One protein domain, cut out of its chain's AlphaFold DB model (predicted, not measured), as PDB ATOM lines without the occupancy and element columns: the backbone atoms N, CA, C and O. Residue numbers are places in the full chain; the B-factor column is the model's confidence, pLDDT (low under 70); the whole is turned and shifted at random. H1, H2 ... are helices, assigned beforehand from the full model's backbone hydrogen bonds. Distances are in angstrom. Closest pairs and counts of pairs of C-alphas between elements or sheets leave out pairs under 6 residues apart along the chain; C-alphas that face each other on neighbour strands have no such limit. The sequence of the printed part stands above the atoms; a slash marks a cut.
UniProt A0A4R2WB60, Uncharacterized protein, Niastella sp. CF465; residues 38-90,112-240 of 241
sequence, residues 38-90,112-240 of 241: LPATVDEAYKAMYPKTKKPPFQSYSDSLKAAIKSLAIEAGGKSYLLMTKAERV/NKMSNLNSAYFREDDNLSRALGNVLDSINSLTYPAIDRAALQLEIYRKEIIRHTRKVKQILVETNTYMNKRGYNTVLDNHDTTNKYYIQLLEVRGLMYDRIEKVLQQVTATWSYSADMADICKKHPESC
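This is residues 38 to 90 and 112 to 240 of the 241 residues of an uncharacterized protein of Niastella sp. CF465 (UniProt A0A4R2WB60). Three long helices, H4, H5 and H7, run side by side as an elongated up-and-down bundle, each against the one before it, and the shorter H2 packs along the side of H7 away from H5. H1 and H3 also pack on H7, while H6 and H8 lie at its opposite ends. The printed part has 182 residues with eight named helices, H1 to H8 in order, and no named strand: all helix. It is loose, with a radius of gyration of the C-alphas of 19.8 A and spans of 66 by 35 by 27 A.

H1 is residues 42 to 49, beginning at C-alpha 42 (194.808, 191.472, 180.886). H2 is 57 to 75, 27.4 A long, and H3 81 to 86. H4 is 112 to 140, 41.8 A; H5 is 146 to 181, 51.2 A. H6 is 184 to 189, H7 198 to 235, 54.0 A, and H8 237 to 240, ending at C-alpha 240 (196.749, 190.244, 167.370).

H7 is the hub, touching six helices. It touches H5 at a shallow tilt of 11 degrees, opposite ways, closest at the C-alphas of Ala 150 and Ser 226, 5.3 A. H4 and H5 form a hairpin, with C-alphas 121 and 168 closest at 6.2 A. H4 and H7 are close but not clearly touching. Residues 202 to 220 of H7 touch H2, closest at C-alphas 206 and 69, 5.3 A. Every O i to N i+4 pair is within hydrogen-bond range in H1, H2, H3, H5, H6 and H7, and 23 of 25 in H4; H8 is too short for one.

The farthest C-alphas, of Thr 194 and Glu 238, are 66.3 A apart. Residues 91 to 111 are not printed; C-alphas 90 and 112 are 25.5 A apart across this cut. Of the links printed whole, none is long. Residues 53, 89 to 90 and 138 have pLDDT under 70.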
ATOM      1  N   LEU A  38     197.431 193.478 192.457       81.25
ATOM      2  CA  LEU A  38     197.822 193.067 191.107       81.25
ATOM      3  C   LEU A  38     196.617 192.521 190.317       81.25
ATOM      4  O   LEU A  38     195.996 191.567 190.801       81.25
ATOM      5  N   PRO A  39     196.335 193.037 189.104       85.00
ATOM      6  CA  PRO A  39     195.253 192.565 188.255       85.00
ATOM      7  C   PRO A  39     195.489 191.105 187.909       85.00
ATOM      8  O   PRO A  39     196.625 190.698 187.670       85.00
ATOM      9  N   ALA A  40     194.426 190.310 187.896       85.12
ATOM     10  CA  ALA A  40     194.502 188.895 187.593       85.12
ATOM     11  C   ALA A  40     194.555 188.573 186.109       85.12
ATOM     12  O   ALA A  40     195.095 187.539 185.724       85.12
ATOM     13  N   THR A  41     194.024 189.478 185.299       88.19
ATOM     14  CA  THR A  41     193.842 189.291 183.868       88.19
ATOM     15  C   THR A  41     194.265 190.538 183.105       88.19
ATOM     16  O   THR A  41     194.351 191.638 183.659       88.19
ATOM     17  N   VAL A  42     194.493 190.372 181.804       85.50
ATOM     18  CA  VAL A  42     194.808 191.472 180.886       85.50
ATOM     19  C   VAL A  42     193.675 192.514 180.846       85.50
ATOM     20  O   VAL A  42     193.940 193.714 180.810       85.50
ATOM     21  N   ASP A  43     192.409 192.091 180.938       87.31
ATOM     22  CA  ASP A  43     191.266 193.016 180.980       87.31
ATOM     23  C   ASP A  43     191.161 193.778 182.313       87.31
ATOM     24  O   ASP A  43     190.841 194.969 182.322       87.31
ATOM     25  N   GLU A  44     191.484 193.139 183.442       88.69
ATOM     26  CA  GLU A  44     191.601 193.837 184.728       88.69
ATOM     27  C   GLU A  44     192.729 194.874 184.708       88.69
ATOM     28  O   GLU A  44     192.527 196.000 185.167       88.69
ATOM     29  N   ALA A  45     193.886 194.528 184.129       87.00
ATOM     30  CA  ALA A  45     194.996 195.461 183.951       87.00
ATOM     31  C   ALA A  45     194.565 196.658 183.090       87.00
ATOM     32  O   ALA A  45     194.756 197.806 183.490       87.00
ATOM     33  N   TYR A  46     193.886 196.400 181.968       88.94
ATOM     34  CA  TYR A  46     193.331 197.436 181.099       88.94
ATOM     35  C   TYR A  46     192.390 198.387 181.844       88.94
ATOM     36  O   TYR A  46     192.560 199.602 181.787       88.94
ATOM     37  N   LYS A  47     191.414 197.853 182.590       87.94
ATOM     38  CA  LYS A  47     190.460 198.665 183.365       87.94
ATOM     39  C   LYS A  47     191.138 199.499 184.453       87.94
ATOM     40  O   LYS A  47     190.667 200.596 184.751       87.94
ATOM     41  N   ALA A  48     192.217 198.988 185.045       84.00
ATOM     42  CA  ALA A  48     192.984 199.698 186.062       84.00
ATOM     43  C   ALA A  48     193.848 200.829 185.468       84.00
ATOM     44  O   ALA A  48     193.938 201.891 186.085       84.00
ATOM     45  N   MET A  49     194.437 200.615 184.283       86.38
ATOM     46  CA  MET A  49     195.260 201.582 183.531       86.38
ATOM     47  C   MET A  49     194.450 202.663 182.823       86.38
ATOM     48  O   MET A  49     194.847 203.827 182.836       86.38
ATOM     49  N   TYR A  50     193.283 202.305 182.290       86.12
ATOM     50  CA  TYR A  50     192.433 203.179 181.481       86.12
ATOM     51  C   TYR A  50     191.019 203.340 182.072       86.12
ATOM     52  O   TYR A  50     190.016 203.015 181.425       86.12
ATOM     53  N   PRO A  51     190.885 203.830 183.320       83.44
ATOM     54  CA  PRO A  51     189.581 204.091 183.922       83.44
ATOM     55  C   PRO A  51     188.844 205.217 183.181       83.44
ATOM     56  O   PRO A  51     189.399 206.272 182.893       83.44
ATOM     57  N   LYS A  52     187.542 205.034 182.936       76.31
ATOM     58  CA  LYS A  52     186.738 205.969 182.126       76.31
ATOM     59  C   LYS A  52     186.586 207.382 182.713       76.31
ATOM     60  O   LYS A  52     186.272 208.299 181.966       76.31
ATOM     61  N   THR A  53     186.728 207.568 184.028       68.25
ATOM     62  CA  THR A  53     186.348 208.835 184.697       68.25
ATOM     63  C   THR A  53     187.185 209.210 185.927       68.25
ATOM     64  O   THR A  53     186.855 210.175 186.614       68.25
ATOM     65  N   LYS A  54     188.250 208.472 186.259       75.31
ATOM     66  CA  LYS A  54     189.041 208.702 187.486       75.31
ATOM     67  C   LYS A  54     190.533 208.610 187.199       75.31
ATOM     68  O   LYS A  54     190.926 207.947 186.253       75.31
ATOM     69  N   LYS A  55     191.368 209.229 188.039       77.75
ATOM     70  CA  LYS A  55     192.806 208.930 188.038       77.75
ATOM     71  C   LYS A  55     193.014 207.430 188.304       77.75
ATOM     72  O   LYS A  55     192.309 206.884 189.162       77.75
ATOM     73  N   PRO A  56     193.972 206.775 187.631       80.25
ATOM     74  CA  PRO A  56     194.305 205.392 187.927       80.25
ATOM     75  C   PRO A  56     194.683 205.198 189.410       80.25
ATOM     76  O   PRO A  56     195.326 206.082 189.988       80.25
ATOM     77  N   PRO A  57     194.317 204.074 190.057       77.00
ATOM     78  CA  PRO A  57     194.537 203.868 191.494       77.00
ATOM     79  C   PRO A  57     195.993 204.056 191.951       77.00
ATOM     80  O   PRO A  57     196.247 204.647 193.000       77.00
ATOM     81  N   PHE A  58     196.956 203.609 191.145       83.25
ATOM     82  CA  PHE A  58     198.392 203.764 191.408       83.25
ATOM     83  C   PHE A  58     198.858 205.211 191.287       83.25
ATOM     84  O   PHE A  58     199.757 205.596 192.028       83.25
ATOM     85  N   GLN A  59     198.227 206.038 190.446       84.56
ATOM     86  CA  GLN A  59     198.556 207.462 190.392       84.56
ATOM     87  C   GLN A  59     198.174 208.148 191.704       84.56
ATOM     88  O   GLN A  59     198.998 208.835 192.292       84.56
ATOM     89  N   SER A  60     196.963 207.911 192.213       83.50
ATOM     90  CA  SER A  60     196.521 208.483 193.495       83.50
ATOM     91  C   SER A  60     197.386 208.010 194.672       83.50
ATOM     92  O   SER A  60     197.708 208.785 195.575       83.50
ATOM     93  N   TYR A  61     197.790 206.737 194.660       86.56
ATOM     94  CA  TYR A  61     198.670 206.173 195.680       86.56
ATOM     95  C   TYR A  61     200.110 206.725 195.573       86.56
ATOM     96  O   TYR A  61     200.689 207.113 196.587       86.56
ATOM     97  N   SER A  62     200.663 206.854 194.359       87.25
ATOM     98  CA  SER A  62     201.963 207.499 194.102       87.25
ATOM     99  C   SER A  62     201.954 208.970 194.516       87.25
ATOM    100  O   SER A  62     202.851 209.398 195.237       87.25
ATOM    101  N   ASP A  63     200.911 209.726 194.151       86.38
ATOM    102  CA  ASP A  63     200.732 211.130 194.541       86.38
ATOM    103  C   ASP A  63     200.773 211.272 196.077       86.38
ATOM    104  O   ASP A  63     201.412 212.185 196.602       86.38
ATOM    105  N   SER A  64     200.166 210.325 196.803       86.88
ATOM    106  CA  SER A  64     200.168 210.299 198.274       86.88
ATOM    107  C   SER A  64     201.561 210.032 198.862       86.88
ATOM    108  O   SER A  64     201.952 210.690 199.824       86.88
ATOM    109  N   LEU A  65     202.341 209.114 198.278       88.69
ATOM    110  CA  LEU A  65     203.730 208.853 198.691       88.69
ATOM    111  C   LEU A  65     204.657 210.034 198.380       88.69
ATOM    112  O   LEU A  65     205.484 210.417 199.207       88.69
ATOM    113  N   LYS A  66     204.498 210.666 197.216       88.50
ATOM    114  CA  LYS A  66     205.265 211.866 196.858       88.50
ATOM    115  C   LYS A  66     204.936 213.033 197.782       88.50
ATOM    116  O   LYS A  66     205.841 213.746 198.210       88.50
ATOM    117  N   ALA A  67     203.658 213.223 198.115       87.94
ATOM    118  CA  ALA A  67     203.235 214.219 199.097       87.94
ATOM    119  C   ALA A  67     203.850 213.941 200.477       87.94
ATOM    120  O   ALA A  67     204.312 214.873 201.134       87.94
ATOM    121  N   ALA A  68     203.939 212.666 200.865       87.88
ATOM    122  CA  ALA A  68     204.572 212.250 202.108       87.88
ATOM    123  C   ALA A  68     206.042 212.657 202.197       87.88
ATOM    124  O   ALA A  68     206.457 213.355 203.121       87.88
ATOM    125  N   ILE A  69     206.822 212.273 201.186       89.62
ATOM    126  CA  ILE A  69     208.249 212.597 201.090       89.62
ATOM    127  C   ILE A  69     208.453 214.117 201.071       89.62
ATOM    128  O   ILE A  69     209.329 214.633 201.767       89.62
ATOM    129  N   LYS A  70     207.613 214.854 200.332       89.00
ATOM    130  CA  LYS A  70     207.648 216.325 200.298       89.00
ATOM    131  C   LYS A  70     207.369 216.944 201.666       89.00
ATOM    132  O   LYS A  70     208.064 217.889 202.034       89.00
ATOM    133  N   SER A  71     206.409 216.412 202.423       89.00
ATOM    134  CA  SER A  71     206.115 216.872 203.786       89.00
ATOM    135  C   SER A  71     207.318 216.683 204.710       89.00
ATOM    136  O   SER A  71     207.733 217.634 205.366       89.00
ATOM    137  N   LEU A  72     207.946 215.500 204.685       90.38
ATOM    138  CA  LEU A  72     209.155 215.226 205.471       90.38
ATOM    139  C   LEU A  72     210.316 216.154 205.082       90.38
ATOM    140  O   LEU A  72     211.061 216.617 205.942       90.38
ATOM    141  N   ALA A  73     210.472 216.460 203.790       87.56
ATOM    142  CA  ALA A  73     211.502 217.381 203.314       87.56
ATOM    143  C   ALA A  73     211.267 218.830 203.781       87.56
ATOM    144  O   ALA A  73     212.223 219.521 204.136       87.56
ATOM    145  N   ILE A  74     210.008 219.292 203.798       85.94
ATOM    146  CA  ILE A  74     209.628 220.597 204.367       85.94
ATOM    147  C   ILE A  74     209.981 220.637 205.853       85.94
ATOM    148  O   ILE A  74     210.605 221.589 206.312       85.94
ATOM    149  N   GLU A  75     209.623 219.585 206.580       88.69
ATOM    150  CA  GLU A  75     209.858 219.465 208.014       88.69
ATOM    151  C   GLU A  75     211.348 219.417 208.375       88.69
ATOM    152  O   GLU A  75     211.783 220.049 209.337       88.69
ATOM    153  N   ALA A  76     212.162 218.756 207.549       86.88
ATOM    154  CA  ALA A  76     213.612 218.762 207.697       86.88
ATOM    155  C   ALA A  76     214.237 220.151 207.453       86.88
ATOM    156  O   ALA A  76     215.398 220.364 207.806       86.88
ATOM    157  N   GLY A  77     213.508 221.097 206.847       81.19
ATOM    158  CA  GLY A  77     213.933 222.491 206.695       81.19
ATOM    159  C   GLY A  77     215.249 222.666 205.931       81.19
ATOM    160  O   GLY A  77     216.050 223.530 206.283       81.19
ATOM    161  N   GLY A  78     215.516 221.809 204.937       77.75
ATOM    162  CA  GLY A  78     216.766 221.817 204.165       77.75
ATOM    163  C   GLY A  78     217.967 221.170 204.869       77.75
ATOM    164  O   GLY A  78     219.062 221.169 204.319       77.75
ATOM    165  N   LYS A  79     217.788 220.589 206.065       82.31
ATOM    166  CA  LYS A  79     218.865 219.888 206.784       82.31
ATOM    167  C   LYS A  79     219.171 218.501 206.214       82.31
ATOM    168  O   LYS A  79     220.254 217.987 206.453       82.31
ATOM    169  N   SER A  80     218.241 217.911 205.463       84.31
ATOM    170  CA  SER A  80     218.407 216.601 204.826       84.31
ATOM    171  C   SER A  80     218.526 216.732 203.309       84.31
ATOM    172  O   SER A  80     217.546 217.042 202.625       84.31
ATOM    173  N   TYR A  81     219.715 216.450 202.771       79.56
ATOM    174  CA  TYR A  81     219.934 216.396 201.322       79.56
ATOM    175  C   TYR A  81     219.177 215.236 200.677       79.56
ATOM    176  O   TYR A  81     218.591 215.388 199.602       79.56
ATOM    177  N   LEU A  82     219.124 214.094 201.368       84.38
ATOM    178  CA  LEU A  82     218.390 212.921 200.914       84.38
ATOM    179  C   LEU A  82     216.916 213.260 200.674       84.38
ATOM    180  O   LEU A  82     216.416 213.062 199.568       84.38
ATOM    181  N   LEU A  83     216.224 213.807 201.679       86.81
ATOM    182  CA  LEU A  83     214.799 214.127 201.567       86.81
ATOM    183  C   LEU A  83     214.537 215.191 200.506       86.81
ATOM    184  O   LEU A  83     213.559 215.099 199.772       86.81
ATOM    185  N   MET A  84     215.424 216.173 200.379       84.69
ATOM    186  CA  MET A  84     215.271 217.246 199.401       84.69
ATOM    187  C   MET A  84     215.506 216.758 197.968       84.69
ATOM    188  O   MET A  84     214.779 217.167 197.063       84.69
ATOM    189  N   THR A  85     216.417 215.802 197.768       83.25
ATOM    190  CA  THR A  85     216.587 215.072 196.498       83.25
ATOM    191  C   THR A  85     215.353 214.255 196.160       83.25
ATOM    192  O   THR A  85     214.821 214.365 195.058       83.25
ATOM    193  N   LYS A  86     214.845 213.479 197.120       84.00
ATOM    194  CA  LYS A  86     213.654 212.643 196.925       84.00
ATOM    195  C   LYS A  86     212.374 213.454 196.723       84.00
ATOM    196  O   LYS A  86     211.471 213.004 196.030       84.00
ATOM    197  N   ALA A  87     212.311 214.657 197.280       83.44
ATOM    198  CA  ALA A  87     211.221 215.597 197.066       83.44
ATOM    199  C   ALA A  87     211.342 216.401 195.755       83.44
ATOM    200  O   ALA A  87     210.456 217.216 195.493       83.44
ATOM    201  N   GLU A  88     212.407 216.197 194.963       80.50
ATOM    202  CA  GLU A  88     212.727 216.953 193.737       80.50
ATOM    203  C   GLU A  88     212.932 218.465 193.996       80.50
ATOM    204  O   GLU A  88     212.606 219.308 193.164       80.50
ATOM    205  N   ARG A  89     213.470 218.834 195.170       62.84
ATOM    206  CA  ARG A  89     213.643 220.233 195.622       62.84
ATOM    207  C   ARG A  89     215.090 220.737 195.631       62.84
ATOM    208  O   ARG A  89     215.321 221.867 196.049       62.84
ATOM    209  N   VAL A  90     216.056 219.937 195.179       59.09
ATOM    210  CA  VAL A  90     217.504 220.242 195.284       59.09
ATOM    211  C   VAL A  90     217.858 221.581 194.634       59.09
ATOM    212  O   VAL A  90     218.412 222.452 195.300       59.09
ATOM    213  N   ASN A 112     223.522 201.599 210.280       87.88
ATOM    214  CA  ASN A 112     223.775 200.224 209.841       87.88
ATOM    215  C   ASN A 112     222.496 199.535 209.344       87.88
ATOM    216  O   ASN A 112     222.514 198.824 208.338       87.88
ATOM    217  N   LYS A 113     221.356 199.758 210.008       86.50
ATOM    218  CA  LYS A 113     220.059 199.224 209.568       86.50
ATOM    219  C   LYS A 113     219.583 199.842 208.259       86.50
ATOM    220  O   LYS A 113     219.044 199.110 207.435       86.50
ATOM    221  N   MET A 114     219.809 201.135 208.034       87.06
ATOM    222  CA  MET A 114     219.522 201.784 206.750       87.06
ATOM    223  C   MET A 114     220.398 201.226 205.628       87.06
ATOM    224  O   MET A 114     219.898 200.937 204.542       87.06
ATOM    225  N   SER A 115     221.691 201.036 205.894       87.81
ATOM    226  CA  SER A 115     222.626 200.432 204.941       87.81
ATOM    227  C   SER A 115     222.203 199.006 204.566       87.81
ATOM    228  O   SER A 115     222.127 198.658 203.382       87.81
ATOM    229  N   ASN A 116     221.810 198.206 205.562       86.62
ATOM    230  CA  ASN A 116     221.282 196.860 205.349       86.62
ATOM    231  C   ASN A 116     219.957 196.868 204.578       86.62
ATOM    232  O   ASN A 116     219.794 196.066 203.663       86.62
ATOM    233  N   LEU A 117     219.037 197.787 204.894       87.12
ATOM    234  CA  LEU A 117     217.780 197.961 204.162       87.12
ATOM    235  C   LEU A 117     218.037 198.288 202.689       87.12
ATOM    236  O   LEU A 117     217.427 197.673 201.819       87.12
ATOM    237  N   ASN A 118     218.957 199.211 202.401       87.81
ATOM    238  CA  ASN A 118     219.314 199.567 201.029       87.81
ATOM    239  C   ASN A 118     219.925 198.381 200.287       87.81
ATOM    240  O   ASN A 118     219.484 198.052 199.189       87.81
ATOM    241  N   SER A 119     220.893 197.709 200.906       88.69
ATOM    242  CA  SER A 119     221.566 196.553 200.315       88.69
ATOM    243  C   SER A 119     220.597 195.401 200.046       88.69
ATOM    244  O   SER A 119     220.655 194.771 198.992       88.69
ATOM    245  N   ALA A 120     219.686 195.128 200.982       88.88
ATOM    246  CA  ALA A 120     218.668 194.097 200.828       88.88
ATOM    247  C   ALA A 120     217.649 194.470 199.741       88.88
ATOM    248  O   ALA A 120     217.325 193.627 198.912       88.88
ATOM    249  N   TYR A 121     217.203 195.729 199.691       90.06
ATOM    250  CA  TYR A 121     216.315 196.218 198.638       90.06
ATOM    251  C   TYR A 121     216.938 196.048 197.244       90.06
ATOM    252  O   TYR A 121     216.331 195.414 196.388       90.06
ATOM    253  N   PHE A 122     218.159 196.551 197.024       88.94
ATOM    254  CA  PHE A 122     218.807 196.472 195.709       88.94
ATOM    255  C   PHE A 122     219.111 195.034 195.294       88.94
ATOM    256  O   PHE A 122     218.953 194.685 194.133       88.94
ATOM    257  N   ARG A 123     219.453 194.161 196.247       91.25
ATOM    258  CA  ARG A 123     219.589 192.727 195.968       91.25
ATOM    259  C   ARG A 123     218.282 192.118 195.457       91.25
ATOM    260  O   ARG A 123     218.305 191.318 194.527       91.25
ATOM    261  N   GLU A 124     217.151 192.458 196.071       91.00
ATOM    262  CA  GLU A 124     215.847 191.957 195.627       91.00
ATOM    263  C   GLU A 124     215.406 192.574 194.293       91.00
ATOM    264  O   GLU A 124     214.708 191.911 193.527       91.00
ATOM    265  N   ASP A 125     215.821 193.806 194.001       88.19
ATOM    266  CA  ASP A 125     215.591 194.484 192.720       88.19
ATOM    267  C   ASP A 125     216.401 193.840 191.577       88.19
ATOM    268  O   ASP A 125     215.862 193.510 190.517       88.19
ATOM    269  N   ASP A 126     217.676 193.528 191.832       88.56
ATOM    270  CA  ASP A 126     218.533 192.775 190.911       88.56
ATOM    271  C   ASP A 126     217.973 191.373 190.640       88.56
ATOM    272  O   ASP A 126     217.959 190.901 189.499       88.56
ATOM    273  N   ASN A 127     217.495 190.690 191.686       88.75
ATOM    274  CA  ASN A 127     216.884 189.368 191.560       88.75
ATOM    275  C   ASN A 127     215.616 189.413 190.701       88.75
ATOM    276  O   ASN A 127     215.445 188.552 189.837       88.75
ATOM    277  N   LEU A 128     214.756 190.415 190.915       87.31
ATOM    278  CA  LEU A 128     213.565 190.632 190.096       87.31
ATOM    279  C   LEU A 128     213.954 190.881 188.634       87.31
ATOM    280  O   LEU A 128     213.439 190.213 187.741       87.31
ATOM    281  N   SER A 129     214.906 191.783 188.392       86.94
ATOM    282  CA  SER A 129     215.369 192.131 187.044       86.94
ATOM    283  C   SER A 129     215.911 190.915 186.286       86.94
ATOM    284  O   SER A 129     215.561 190.700 185.127       86.94
ATOM    285  N   ARG A 130     216.703 190.060 186.949       86.12
ATOM    286  CA  ARG A 130     217.212 188.807 186.359       86.12
ATOM    287  C   ARG A 130     216.107 187.788 186.092       86.12
ATOM    288  O   ARG A 130     216.123 187.141 185.047       86.12
ATOM    289  N   ALA A 131     215.174 187.627 187.032       84.75
ATOM    290  CA  ALA A 131     214.060 186.693 186.882       84.75
ATOM    291  C   ALA A 131     213.173 187.076 185.692       84.75
ATOM    292  O   ALA A 131     212.773 186.211 184.918       84.75
ATOM    293  N   LEU A 132     212.919 188.375 185.517       83.38
ATOM    294  CA  LEU A 132     212.126 188.888 184.410       83.38
ATOM    295  C   LEU A 132     212.874 188.813 183.074       83.38
ATOM    296  O   LEU A 132     212.301 188.319 182.110       83.38
ATOM    297  N   GLY A 133     214.145 189.228 183.012       78.81
ATOM    298  CA  GLY A 133     214.914 189.260 181.758       78.81
ATOM    299  C   GLY A 133     214.923 187.918 181.016       78.81
ATOM    300  O   GLY A 133     214.514 187.839 179.863       78.81
ATOM    301  N   ASN A 134     215.268 186.831 181.714       70.75
ATOM    302  CA  ASN A 134     215.377 185.504 181.094       70.75
ATOM    303  C   ASN A 134     214.036 184.965 180.569       70.75
ATOM    304  O   ASN A 134     213.980 184.220 179.588       70.75
ATOM    305  N   VAL A 135     212.949 185.306 181.258       72.31
ATOM    306  CA  VAL A 135     211.631 184.756 180.956       72.31
ATOM    307  C   VAL A 135     210.943 185.559 179.854       72.31
ATOM    308  O   VAL A 135     210.291 184.976 178.993       72.31
ATOM    309  N   LEU A 136     211.132 186.878 179.817       73.38
ATOM    310  CA  LEU A 136     210.533 187.736 178.794       73.38
ATOM    311  C   LEU A 136     211.135 187.501 177.412       73.38
ATOM    312  O   LEU A 136     210.382 187.417 176.445       73.38
ATOM    313  N   ASP A 137     212.449 187.302 177.322       71.94
ATOM    314  CA  ASP A 137     213.113 186.957 176.059       71.94
ATOM    315  C   ASP A 137     212.593 185.623 175.503       71.94
ATOM    316  O   ASP A 137     212.325 185.471 174.305       71.94
ATOM    317  N   SER A 138     212.341 184.669 176.402       69.00
ATOM    318  CA  SER A 138     211.759 183.374 176.056       69.00
ATOM    319  C   SER A 138     210.304 183.485 175.599       69.00
ATOM    320  O   SER A 138     209.884 182.683 174.782       69.00
ATOM    321  N   ILE A 139     209.527 184.464 176.078       73.25
ATOM    322  CA  ILE A 139     208.129 184.660 175.650       73.25
ATOM    323  C   ILE A 139     208.043 185.457 174.353       73.25
ATOM    324  O   ILE A 139     207.224 185.153 173.487       73.25
ATOM    325  N   ASN A 140     208.893 186.472 174.203       71.06
ATOM    326  CA  ASN A 140     208.940 187.308 173.006       71.06
ATOM    327  C   ASN A 140     209.401 186.524 171.770       71.06
ATOM    328  O   ASN A 140     209.023 186.871 170.654       71.06
ATOM    329  N   SER A 141     210.170 185.450 171.964       71.94
ATOM    330  CA  SER A 141     210.579 184.535 170.891       71.94
ATOM    331  C   SER A 141     209.501 183.522 170.478       71.94
ATOM    332  O   SER A 141     209.678 182.825 169.479       71.94
ATOM    333  N   LEU A 142     208.368 183.450 171.189       73.38
ATOM    334  CA  LEU A 142     207.266 182.548 170.847       73.38
ATOM    335  C   LEU A 142     206.367 183.156 169.762       73.38
ATOM    336  O   LEU A 142     205.983 184.330 169.811       73.38
ATOM    337  N   THR A 143     205.940 182.314 168.824       73.31
ATOM    338  CA  THR A 143     204.949 182.608 167.772       73.31
ATOM    339  C   THR A 143     203.509 182.538 168.294       73.31
ATOM    340  O   THR A 143     202.622 181.994 167.640       73.31
ATOM    341  N   TYR A 144     203.266 183.066 169.493       70.81
ATOM    342  CA  TYR A 144     201.915 183.215 170.030       70.81
ATOM    343  C   TYR A 144     201.261 184.516 169.537       70.81
ATOM    344  O   TYR A 144     201.965 185.519 169.360       70.81
ATOM    345  N   PRO A 145     199.920 184.538 169.407       77.69
ATOM    346  CA  PRO A 145     199.150 185.768 169.269       77.69
ATOM    347  C   PRO A 145     199.523 186.789 170.353       77.69
ATOM    348  O   PRO A 145     199.819 186.433 171.499       77.69
ATOM    349  N   ALA A 146     199.501 188.081 170.014       76.12
ATOM    350  CA  ALA A 146     199.967 189.144 170.911       76.12
ATOM    351  C   ALA A 146     199.257 189.148 172.280       76.12
ATOM    352  O   ALA A 146     199.897 189.386 173.306       76.12
ATOM    353  N   ILE A 147     197.957 188.830 172.306       77.38
ATOM    354  CA  ILE A 147     197.159 188.804 173.538       77.38
ATOM    355  C   ILE A 147     197.535 187.638 174.466       77.38
ATOM    356  O   ILE A 147     197.591 187.818 175.683       77.38
ATOM    357  N   ASP A 148     197.872 186.480 173.899       81.06
ATOM    358  CA  ASP A 148     198.285 185.299 174.661       81.06
ATOM    359  C   ASP A 148     199.685 185.505 175.249       81.06
ATOM    360  O   ASP A 148     199.931 185.174 176.411       81.06
ATOM    361  N   ARG A 149     200.587 186.160 174.498       78.88
ATOM    362  CA  ARG A 149     201.887 186.602 175.033       78.88
ATOM    363  C   ARG A 149     201.715 187.581 176.189       78.88
ATOM    364  O   ARG A 149     202.387 187.428 177.205       78.88
ATOM    365  N   ALA A 150     200.814 188.557 176.066       79.31
ATOM    366  CA  ALA A 150     200.542 189.514 177.137       79.31
ATOM    367  C   ALA A 150     199.992 188.827 178.400       79.31
ATOM    368  O   ALA A 150     200.414 189.159 179.506       79.31
ATOM    369  N   ALA A 151     199.103 187.839 178.249       82.88
ATOM    370  CA  ALA A 151     198.583 187.059 179.370       82.88
ATOM    371  C   ALA A 151     199.679 186.231 180.064       82.88
ATOM    372  O   ALA A 151     199.787 186.272 181.292       82.88
ATOM    373  N   LEU A 152     200.528 185.547 179.289       83.19
ATOM    374  CA  LEU A 152     201.638 184.751 179.816       83.19
ATOM    375  C   LEU A 152     202.667 185.625 180.547       83.19
ATOM    376  O   LEU A 152     203.098 185.297 181.653       83.19
ATOM    377  N   GLN A 153     203.026 186.774 179.966       82.94
ATOM    378  CA  GLN A 153     203.906 187.737 180.625       82.94
ATOM    379  C   GLN A 153     203.279 188.255 181.917       82.94
ATOM    380  O   GLN A 153     203.940 188.229 182.952       82.94
ATOM    381  N   LEU A 154     202.005 188.666 181.893       84.38
ATOM    382  CA  LEU A 154     201.307 189.144 183.086       84.38
ATOM    383  C   LEU A 154     201.342 188.105 184.213       84.38
ATOM    384  O   LEU A 154     201.617 188.463 185.355       84.38
ATOM    385  N   GLU A 155     201.107 186.828 183.918       86.12
ATOM    386  CA  GLU A 155     201.170 185.759 184.917       86.12
ATOM    387  C   GLU A 155     202.555 185.663 185.581       86.12
ATOM    388  O   GLU A 155     202.669 185.646 186.812       86.12
ATOM    389  N   ILE A 156     203.613 185.661 184.773       84.50
ATOM    390  CA  ILE A 156     204.997 185.550 185.246       84.50
ATOM    391  C   ILE A 156     205.391 186.785 186.048       84.50
ATOM    392  O   ILE A 156     205.881 186.663 187.174       84.50
ATOM    393  N   TYR A 157     205.109 187.974 185.520       84.25
ATOM    394  CA  TYR A 157     205.349 189.216 186.234       84.25
ATOM    395  C   TYR A 157     204.608 189.247 187.566       84.25
ATOM    396  O   TYR A 157     205.198 189.625 188.575       84.25
ATOM    397  N   ARG A 158     203.335 188.827 187.617       86.19
ATOM    398  CA  ARG A 158     202.585 188.765 188.879       86.19
ATOM    399  C   ARG A 158     203.292 187.876 189.886       86.19
ATOM    400  O   ARG A 158     203.449 188.285 191.033       86.19
ATOM    401  N   LYS A 159     203.738 186.686 189.485       86.75
ATOM    402  CA  LYS A 159     204.435 185.759 190.382       86.75
ATOM    403  C   LYS A 159     205.712 186.378 190.956       86.75
ATOM    404  O   LYS A 159     205.896 186.373 192.177       86.75
ATOM    405  N   GLU A 160     206.550 186.956 190.099       87.81
ATOM    406  CA  GLU A 160     207.830 187.535 190.518       87.81
ATOM    407  C   GLU A 160     207.649 188.834 191.315       87.81
ATOM    408  O   GLU A 160     208.278 189.015 192.357       87.81
ATOM    409  N   ILE A 161     206.705 189.694 190.929       86.69
ATOM    410  CA  ILE A 161     206.392 190.927 191.662       86.69
ATOM    411  C   ILE A 161     205.755 190.631 193.015       86.69
ATOM    412  O   ILE A 161     206.088 191.311 193.984       86.69
ATOM    413  N   ILE A 162     204.888 189.619 193.147       87.06
ATOM    414  CA  ILE A 162     204.357 189.204 194.460       87.06
ATOM    415  C   ILE A 162     205.502 188.777 195.373       87.06
ATOM    416  O   ILE A 162     205.538 189.167 196.544       87.06
ATOM    417  N   ARG A 163     206.441 187.982 194.846       88.31
ATOM    418  CA  ARG A 163     207.613 187.524 195.594       88.31
ATOM    419  C   ARG A 163     208.490 188.702 196.021       88.31
ATOM    420  O   ARG A 163     208.772 188.822 197.214       88.31
ATOM    421  N   HIS A 164     208.858 189.573 195.084       87.69
ATOM    422  CA  HIS A 164     209.658 190.771 195.338       87.69
ATOM    423  C   HIS A 164     208.972 191.696 196.353       87.69
ATOM    424  O   HIS A 164     209.538 192.014 197.398       87.69
ATOM    425  N   THR A 165     207.699 192.032 196.126       87.50
ATOM    426  CA  THR A 165     206.900 192.888 197.016       87.50
ATOM    427  C   THR A 165     206.836 192.315 198.428       87.50
ATOM    428  O   THR A 165     206.979 193.059 199.394       87.50
ATOM    429  N   ARG A 166     206.657 190.996 198.589       88.75
ATOM    430  CA  ARG A 166     206.657 190.349 199.910       88.75
ATOM    431  C   ARG A 166     207.998 190.524 200.627       88.75
ATOM    432  O   ARG A 166     208.004 190.814 201.821       88.75
ATOM    433  N   LYS A 167     209.114 190.368 199.913       89.38
ATOM    434  CA  LYS A 167     210.467 190.526 200.467       89.38
ATOM    435  C   LYS A 167     210.756 191.972 200.858       89.38
ATOM    436  O   LYS A 167     211.175 192.213 201.987       89.38
ATOM    437  N   VAL A 168     210.437 192.934 199.992       88.25
ATOM    438  CA  VAL A 168     210.590 194.361 200.313       88.25
ATOM    439  C   VAL A 168     209.693 194.764 201.484       88.25
ATOM    440  O   VAL A 168     210.163 195.422 202.410       88.25
ATOM    441  N   LYS A 169     208.431 194.307 201.519       89.12
ATOM    442  CA  LYS A 169     207.522 194.527 202.659       89.12
ATOM    443  C   LYS A 169     208.132 194.045 203.973       89.12
ATOM    444  O   LYS A 169     208.088 194.779 204.955       89.12
ATOM    445  N   GLN A 170     208.723 192.851 203.987       89.62
ATOM    446  CA  GLN A 170     209.378 192.308 205.176       89.62
ATOM    447  C   GLN A 170     210.526 193.213 205.655       89.62
ATOM    448  O   GLN A 170     210.542 193.594 206.823       89.62
ATOM    449  N   ILE A 171     211.424 193.623 204.752       88.44
ATOM    450  CA  ILE A 171     212.561 194.506 205.072       88.44
ATOM    451  C   ILE A 171     212.067 195.828 205.688       88.44
ATOM    452  O   ILE A 171     212.570 196.273 206.718       88.44
ATOM    453  N   LEU A 172     211.038 196.439 205.091       91.19
ATOM    454  CA  LEU A 172     210.461 197.693 205.583       91.19
ATOM    455  C   LEU A 172     209.806 197.531 206.964       91.19
ATOM    456  O   LEU A 172     209.972 198.386 207.835       91.19
ATOM    457  N   VAL A 173     209.084 196.434 207.197       89.69
ATOM    458  CA  VAL A 173     208.459 196.150 208.499       89.69
ATOM    459  C   VAL A 173     209.510 195.907 209.584       89.69
ATOM    460  O   VAL A 173     209.338 196.383 210.707       89.69
ATOM    461  N   GLU A 174     210.616 195.230 209.274       89.31
ATOM    462  CA  GLU A 174     211.718 195.006 210.218       89.31
ATOM    463  C   GLU A 174     212.372 196.328 210.651       89.31
ATOM    464  O   GLU A 174     212.574 196.563 211.848       89.31
ATOM    465  N   THR A 175     212.629 197.241 209.708       89.56
ATOM    466  CA  THR A 175     213.127 198.588 210.026       89.56
ATOM    467  C   THR A 175     212.112 199.385 210.846       89.56
ATOM    468  O   THR A 175     212.488 199.987 211.853       89.56
ATOM    469  N   ASN A 176     210.821 199.337 210.495       90.88
ATOM    470  CA  ASN A 176     209.773 200.012 211.270       90.88
ATOM    471  C   ASN A 176     209.673 199.473 212.706       90.88
ATOM    472  O   ASN A 176     209.498 200.224 213.662       90.88
ATOM    473  N   THR A 177     209.808 198.157 212.867       90.62
ATOM    474  CA  THR A 177     209.777 197.491 214.175       90.62
ATOM    475  C   THR A 177     210.942 197.948 215.045       90.62
ATOM    476  O   THR A 177     210.765 198.209 216.235       90.62
ATOM    477  N   TYR A 178     212.127 198.111 214.454       90.88
ATOM    478  CA  TYR A 178     213.267 198.686 215.160       90.88
ATOM    479  C   TYR A 178     213.015 200.140 215.589       90.88
ATOM    480  O   TYR A 178     213.246 200.473 216.751       90.88
ATOM    481  N   MET A 179     212.488 200.978 214.689       92.19
ATOM    482  CA  MET A 179     212.124 202.369 214.992       92.19
ATOM    483  C   MET A 179     211.119 202.456 216.151       92.19
ATOM    484  O   MET A 179     211.289 203.274 217.053       92.19
ATOM    485  N   ASN A 180     210.117 201.573 216.181       92.25
ATOM    486  CA  ASN A 180     209.176 201.454 217.299       92.25
ATOM    487  C   ASN A 180     209.875 201.051 218.602       92.25
ATOM    488  O   ASN A 180     209.701 201.712 219.621       92.25
ATOM    489  N   LYS A 181     210.703 199.997 218.572       92.38
ATOM    490  CA  LYS A 181     211.421 199.495 219.758       92.38
ATOM    491  C   LYS A 181     212.317 200.563 220.393       92.38
ATOM    492  O   LYS A 181     212.489 200.575 221.607       92.38
ATOM    493  N   ARG A 182     212.899 201.446 219.576       94.00
ATOM    494  CA  ARG A 182     213.744 202.560 220.023       94.00
ATOM    495  C   ARG A 182     212.964 203.818 220.429       94.00
ATOM    496  O   ARG A 182     213.582 204.770 220.891       94.00
ATOM    497  N   GLY A 183     211.640 203.846 220.256       92.38
ATOM    498  CA  GLY A 183     210.811 205.035 220.492       92.38
ATOM    499  C   GLY A 183     210.943 206.117 219.413       92.38
ATOM    500  O   GLY A 183     210.386 207.200 219.554       92.38
ATOM    501  N   TYR A 184     211.651 205.839 218.316       93.88
ATOM    502  CA  TYR A 184     211.895 206.794 217.233       93.88
ATOM    503  C   TYR A 184     210.632 207.135 216.448       93.88
ATOM    504  O   TYR A 184     210.471 208.272 216.015       93.88
ATOM    505  N   ASN A 185     209.697 206.192 216.314       91.75
ATOM    506  CA  ASN A 185     208.402 206.518 215.726       91.75
ATOM    507  C   ASN A 185     207.612 207.484 216.619       91.75
ATOM    508  O   ASN A 185     207.099 208.462 216.099       91.75
ATOM    509  N   THR A 186     207.628 207.323 217.946       91.62
ATOM    510  CA  THR A 186     206.999 208.276 218.880       91.62
ATOM    511  C   THR A 186     207.603 209.679 218.787       91.62
ATOM    512  O   THR A 186     206.872 210.663 218.830       91.62
ATOM    513  N   VAL A 187     208.928 209.778 218.635       92.94
ATOM    514  CA  VAL A 187     209.627 211.058 218.415       92.94
ATOM    515  C   VAL A 187     209.094 211.760 217.166       92.94
ATOM    516  O   VAL A 187     208.784 212.948 217.215       92.94
ATOM    517  N   LEU A 188     208.946 211.023 216.063       91.69
ATOM    518  CA  LEU A 188     208.401 211.566 214.821       91.69
ATOM    519  C   LEU A 188     206.908 211.918 214.937       91.69
ATOM    520  O   LEU A 188     206.484 212.936 214.410       91.69
ATOM    521  N   ASP A 189     206.117 211.115 215.648       88.38
ATOM    522  CA  ASP A 189     204.658 211.293 215.768       88.38
ATOM    523  C   ASP A 189     204.279 212.512 216.604       88.38
ATOM    524  O   ASP A 189     203.248 213.139 216.370       88.38
ATOM    525  N   ASN A 190     205.129 212.839 217.574       90.19
ATOM    526  CA  ASN A 190     204.976 214.005 218.433       90.19
ATOM    527  C   ASN A 190     205.710 215.237 217.892       90.19
ATOM    528  O   ASN A 190     205.736 216.264 218.567       90.19
ATOM    529  N   HIS A 191     206.318 215.135 216.707       90.19
ATOM    530  CA  HIS A 191     207.163 216.168 216.122       90.19
ATOM    531  C   HIS A 191     208.236 216.704 217.096       90.19
ATOM    532  O   HIS A 191     208.475 217.911 217.192       90.19
ATOM    533  N   ASP A 192     208.876 215.812 217.864       92.69
ATOM    534  CA  ASP A 192     209.877 216.185 218.869       92.69
ATOM    535  C   ASP A 192     211.219 216.560 218.217       92.69
ATOM    536  O   ASP A 192     212.178 215.785 218.165       92.69
ATOM    537  N   THR A 193     211.285 217.805 217.745       90.81
ATOM    538  CA  THR A 193     212.474 218.395 217.112       90.81
ATOM    539  C   THR A 193     213.667 218.568 218.060       90.81
ATOM    540  O   THR A 193     214.765 218.883 217.593       90.81
ATOM    541  N   THR A 194     213.488 218.361 219.373       92.25
ATOM    542  CA  THR A 194     214.583 218.437 220.355       92.25
ATOM    543  C   THR A 194     215.430 217.169 220.371       92.25
ATOM    544  O   THR A 194     216.589 217.193 220.796       92.25
ATOM    545  N   ASN A 195     214.890 216.058 219.859       93.75
ATOM    546  CA  ASN A 195     215.645 214.830 219.709       93.75
ATOM    547  C   ASN A 195     216.806 215.043 218.732       93.75
ATOM    548  O   ASN A 195     216.612 215.389 217.568       93.75
ATOM    549  N   LYS A 196     218.033 214.769 219.181       92.69
ATOM    550  CA  LYS A 196     219.227 214.974 218.352       92.69
ATOM    551  C   LYS A 196     219.165 214.238 217.007       92.69
ATOM    552  O   LYS A 196     219.634 214.778 216.015       92.69
ATOM    553  N   TYR A 197     218.540 213.061 216.940       93.69
ATOM    554  CA  TYR A 197     218.453 212.262 215.714       93.69
ATOM    555  C   TYR A 197     217.264 212.624 214.822       93.69
ATOM    556  O   TYR A 197     217.100 212.004 213.778       93.69
ATOM    557  N   TYR A 198     216.440 213.613 215.186       93.00
ATOM    558  CA  TYR A 198     215.167 213.908 214.521       93.00
ATOM    559  C   TYR A 198     215.243 213.934 212.988       93.00
ATOM    560  O   TYR A 198     214.453 213.282 212.310       93.00
ATOM    561  N   ILE A 199     216.250 214.616 212.431       91.69
ATOM    562  CA  ILE A 199     216.447 214.702 210.977       91.69
ATOM    563  C   ILE A 199     216.780 213.336 210.364       91.69
ATOM    564  O   ILE A 199     216.194 212.972 209.347       91.69
ATOM    565  N   GLN A 200     217.648 212.547 211.005       91.81
ATOM    566  CA  GLN A 200     217.950 211.176 210.576       91.81
ATOM    567  C   GLN A 200     216.689 210.294 210.618       91.81
ATOM    568  O   GLN A 200     216.472 209.464 209.739       91.81
ATOM    569  N   LEU A 201     215.819 210.480 211.615       93.94
ATOM    570  CA  LEU A 201     214.566 209.727 211.713       93.94
ATOM    571  C   LEU A 201     213.612 210.068 210.553       93.94
ATOM    572  O   LEU A 201     213.017 209.160 209.964       93.94
ATOM    573  N   LEU A 202     213.503 211.351 210.182       92.50
ATOM    574  CA  LEU A 202     212.746 211.780 208.997       92.50
ATOM    575  C   LEU A 202     213.319 211.146 207.719       92.50
ATOM    576  O   LEU A 202     212.558 210.669 206.878       92.50
ATOM    577  N   GLU A 203     214.648 211.093 207.587       90.81
ATOM    578  CA  GLU A 203     215.340 210.467 206.452       90.81
ATOM    579  C   GLU A 203     215.023 208.983 206.317       90.81
ATOM    580  O   GLU A 203     214.691 208.527 205.222       90.81
ATOM    581  N   VAL A 204     215.073 208.236 207.424       92.00
ATOM    582  CA  VAL A 204     214.707 206.815 207.450       92.00
ATOM    583  C   VAL A 204     213.284 206.635 206.936       92.00
ATOM    584  O   VAL A 204     213.045 205.811 206.054       92.00
ATOM    585  N   ARG A 205     212.332 207.427 207.442       90.94
ATOM    586  CA  ARG A 205     210.928 207.316 207.034       90.94
ATOM    587  C   ARG A 205     210.723 207.682 205.564       90.94
ATOM    588  O   ARG A 205     210.030 206.958 204.850       90.94
ATOM    589  N   GLY A 206     211.367 208.747 205.089       90.62
ATOM    590  CA  GLY A 206     211.318 209.142 203.681       90.62
ATOM    591  C   GLY A 206     211.922 208.090 202.754       90.62
ATOM    592  O   GLY A 206     211.344 207.790 201.712       90.62
ATOM    593  N   LEU A 207     213.029 207.461 203.157       89.62
ATOM    594  CA  LEU A 207     213.630 206.352 202.420       89.62
ATOM    595  C   LEU A 207     212.678 205.157 202.332       89.62
ATOM    596  O   LEU A 207     212.551 204.546 201.274       89.62
ATOM    597  N   MET A 208     211.975 204.832 203.416       92.06
ATOM    598  CA  MET A 208     210.980 203.762 203.403       92.06
ATOM    599  C   MET A 208     209.822 204.081 202.448       92.06
ATOM    600  O   MET A 208     209.453 203.210 201.663       92.06
ATOM    601  N   TYR A 209     209.296 205.313 202.440       91.38
ATOM    602  CA  TYR A 209     208.283 205.731 201.459       91.38
ATOM    603  C   TYR A 209     208.794 205.656 200.013       91.38
ATOM    604  O   TYR A 209     208.075 205.151 199.153       91.38
ATOM    605  N   ASP A 210     210.038 206.067 199.751       89.94
ATOM    606  CA  ASP A 210     210.676 205.939 198.430       89.94
ATOM    607  C   ASP A 210     210.745 204.473 197.977       89.94
ATOM    608  O   ASP A 210     210.425 204.167 196.830       89.94
ATOM    609  N   ARG A 211     211.079 203.532 198.870       90.25
ATOM    610  CA  ARG A 211     211.082 202.099 198.517       90.25
ATOM    611  C   ARG A 211     209.686 201.575 198.202       90.25
ATOM    612  O   ARG A 211     209.533 200.802 197.260       90.25
ATOM    613  N   ILE A 212     208.667 202.010 198.940       91.31
ATOM    614  CA  ILE A 212     207.270 201.659 198.638       91.31
ATOM    615  C   ILE A 212     206.869 202.207 197.262       91.31
ATOM    616  O   ILE A 212     206.213 201.505 196.493       91.31
ATOM    617  N   GLU A 213     207.279 203.434 196.934       89.69
ATOM    618  CA  GLU A 213     207.023 204.035 195.624       89.69
ATOM    619  C   GLU A 213     207.723 203.265 194.500       89.69
ATOM    620  O   GLU A 213     207.122 203.017 193.457       89.69
ATOM    621  N   LYS A 214     208.969 202.834 194.701       88.62
ATOM    622  CA  LYS A 214     209.701 202.057 193.693       88.62
ATOM    623  C   LYS A 214     209.049 200.708 193.407       88.62
ATOM    624  O   LYS A 214     208.864 200.366 192.240       88.62
ATOM    625  N   VAL A 215     208.595 200.004 194.445       88.12
ATOM    626  CA  VAL A 215     207.797 198.778 194.275       88.12
ATOM    627  C   VAL A 215     206.512 199.073 193.496       88.12
ATOM    628  O   VAL A 215     206.168 198.345 192.570       88.12
ATOM    629  N   LEU A 216     205.818 200.174 193.804       89.31
ATOM    630  CA  LEU A 216     204.632 200.594 193.051       89.31
ATOM    631  C   LEU A 216     204.949 200.884 191.572       89.31
ATOM    632  O   LEU A 216     204.154 200.529 190.701       89.31
ATOM    633  N   GLN A 217     206.083 201.521 191.270       87.12
ATOM    634  CA  GLN A 217     206.506 201.807 189.893       87.12
ATOM    635  C   GLN A 217     206.721 200.509 189.103       87.12
ATOM    636  O   GLN A 217     206.229 200.392 187.983       87.12
ATOM    637  N   GLN A 218     207.363 199.505 189.704       83.69
ATOM    638  CA  GLN A 218     207.561 198.186 189.088       83.69
ATOM    639  C   GLN A 218     206.236 197.451 188.850       83.69
ATOM    640  O   GLN A 218     205.997 196.905 187.769       83.69
ATOM    641  N   VAL A 219     205.347 197.489 189.849       83.00
ATOM    642  CA  VAL A 219     203.975 196.979 189.755       83.00
ATOM    643  C   VAL A 219     203.247 197.633 188.575       83.00
ATOM    644  O   VAL A 219     202.703 196.940 187.722       83.00
ATOM    645  N   THR A 220     203.291 198.962 188.479       84.88
ATOM    646  CA  THR A 220     202.568 199.730 187.453       84.88
ATOM    647  C   THR A 220     203.133 199.504 186.049       84.88
ATOM    648  O   THR A 220     202.363 199.369 185.098       84.88
ATOM    649  N   ALA A 221     204.458 199.414 185.899       81.44
ATOM    650  CA  ALA A 221     205.103 199.166 184.605       81.44
ATOM    651  C   ALA A 221     204.621 197.850 183.972       81.44
ATOM    652  O   ALA A 221     204.286 197.800 182.791       81.44
ATOM    653  N   THR A 222     204.488 196.810 184.793       75.50
ATOM    654  CA  THR A 222     203.951 195.506 184.377       75.50
ATOM    655  C   THR A 222     202.517 195.600 183.868       75.50
ATOM    656  O   THR A 222     202.152 194.989 182.859       75.50
ATOM    657  N   TRP A 223     201.676 196.344 184.588       80.88
ATOM    658  CA  TRP A 223     200.265 196.471 184.237       80.88
ATOM    659  C   TRP A 223     200.102 197.261 182.952       80.88
ATOM    660  O   TRP A 223     199.278 196.885 182.125       80.88
ATOM    661  N   SER A 224     200.911 198.312 182.794       83.81
ATOM    662  CA  SER A 224     200.912 199.185 181.620       83.81
ATOM    663  C   SER A 224     201.152 198.363 180.363       83.81
ATOM    664  O   SER A 224     200.302 198.351 179.489       83.81
ATOM    665  N   TYR A 225     202.209 197.546 180.336       80.38
ATOM    666  CA  TYR A 225     202.494 196.694 179.181       80.38
ATOM    667  C   TYR A 225     201.312 195.783 178.802       80.38
ATOM    668  O   TYR A 225     200.895 195.726 177.646       80.38
ATOM    669  N   SER A 226     200.737 195.090 179.791       81.69
ATOM    670  CA  SER A 226     199.626 194.158 179.553       81.69
ATOM    671  C   SER A 226     198.368 194.891 179.075       81.69
ATOM    672  O   SER A 226     197.680 194.432 178.164       81.69
ATOM    673  N   ALA A 227     198.078 196.046 179.673       86.00
ATOM    674  CA  ALA A 227     196.966 196.903 179.293       86.00
ATOM    675  C   ALA A 227     197.137 197.488 177.884       86.00
ATOM    676  O   ALA A 227     196.170 197.513 177.126       86.00
ATOM    677  N   ASP A 228     198.345 197.913 177.521       86.62
ATOM    678  CA  ASP A 228     198.660 198.506 176.220       86.62
ATOM    679  C   ASP A 228     198.476 197.486 175.096       86.62
ATOM    680  O   ASP A 228     197.846 197.785 174.083       86.62
ATOM    681  N   MET A 229     198.926 196.244 175.305       80.94
ATOM    682  CA  MET A 229     198.664 195.150 174.363       80.94
ATOM    683  C   MET A 229     197.163 194.881 174.204       80.94
ATOM    684  O   MET A 229     196.679 194.693 173.087       80.94
ATOM    685  N   ALA A 230     196.398 194.921 175.300       84.00
ATOM    686  CA  ALA A 230     194.944 194.784 175.249       84.00
ATOM    687  C   ALA A 230     194.277 195.919 174.456       84.00
ATOM    688  O   ALA A 230     193.338 195.672 173.698       84.00
ATOM    689  N   ASP A 231     194.741 197.157 174.641       86.69
ATOM    690  CA  ASP A 231     194.231 198.336 173.937       86.69
ATOM    691  C   ASP A 231     194.499 198.246 172.433       86.69
ATOM    692  O   ASP A 231     193.590 198.462 171.628       86.69
ATOM    693  N   ILE A 232     195.721 197.848 172.056       83.44
ATOM    694  CA  ILE A 232     196.110 197.619 170.662       83.44
ATOM    695  C   ILE A 232     195.211 196.552 170.040       83.44
ATOM    696  O   ILE A 232     194.628 196.814 168.995       83.44
ATOM    697  N   CYS A 233     194.999 195.406 170.693       81.06
ATOM    698  CA  CYS A 233     194.117 194.363 170.159       81.06
ATOM    699  C   CYS A 233     192.653 194.791 170.038       81.06
ATOM    700  O   CYS A 233     191.956 194.346 169.127       81.06
ATOM    701  N   LYS A 234     192.173 195.659 170.937       81.38
ATOM    702  CA  LYS A 234     190.816 196.218 170.857       81.38
ATOM    703  C   LYS A 234     190.665 197.192 169.684       81.38
ATOM    704  O   LYS A 234     189.593 197.238 169.087       81.38
ATOM    705  N   LYS A 235     191.707 197.966 169.360       85.69
ATOM    706  CA  LYS A 235     191.710 198.948 168.259       85.69
ATOM    707  C   LYS A 235     192.065 198.336 166.898       85.69
ATOM    708  O   LYS A 235     191.534 198.785 165.889       85.69
ATOM    709  N   HIS A 236     192.924 197.319 166.895       82.88
ATOM    710  CA  HIS A 236     193.527 196.686 165.719       82.88
ATOM    711  C   HIS A 236     193.530 195.152 165.856       82.88
ATOM    712  O   HIS A 236     194.588 194.553 166.083       82.88
ATOM    713  N   PRO A 237     192.369 194.477 165.741       81.31
ATOM    714  CA  PRO A 237     192.268 193.025 165.932       81.31
ATOM    715  C   PRO A 237     193.185 192.202 165.012       81.31
ATOM    716  O   PRO A 237     193.616 191.107 165.362       81.31
ATOM    717  N   GLU A 238     193.507 192.729 163.833       78.81
ATOM    718  CA  GLU A 238     194.438 192.150 162.865       78.81
ATOM    719  C   GLU A 238     195.884 192.075 163.364       78.81
ATOM    720  O   GLU A 238     196.608 191.168 162.966       78.81
ATOM    721  N   SER A 239     196.284 192.979 164.265       70.56
ATOM    722  CA  SER A 239     197.631 193.017 164.854       70.56
ATOM    723  C   SER A 239     197.828 191.965 165.953       70.56
ATOM    724  O   SER A 239     198.915 191.853 166.516       70.56
ATOM    725  N   CYS A 240     196.774 191.210 166.275       71.88
ATOM    726  CA  CYS A 240     196.749 190.244 167.370       71.88
ATOM    727  C   CYS A 240     196.551 188.801 166.913       71.88
ATOM    728  O   CYS A 240     196.211 187.960 167.741       71.88
TER     729      CYS A 240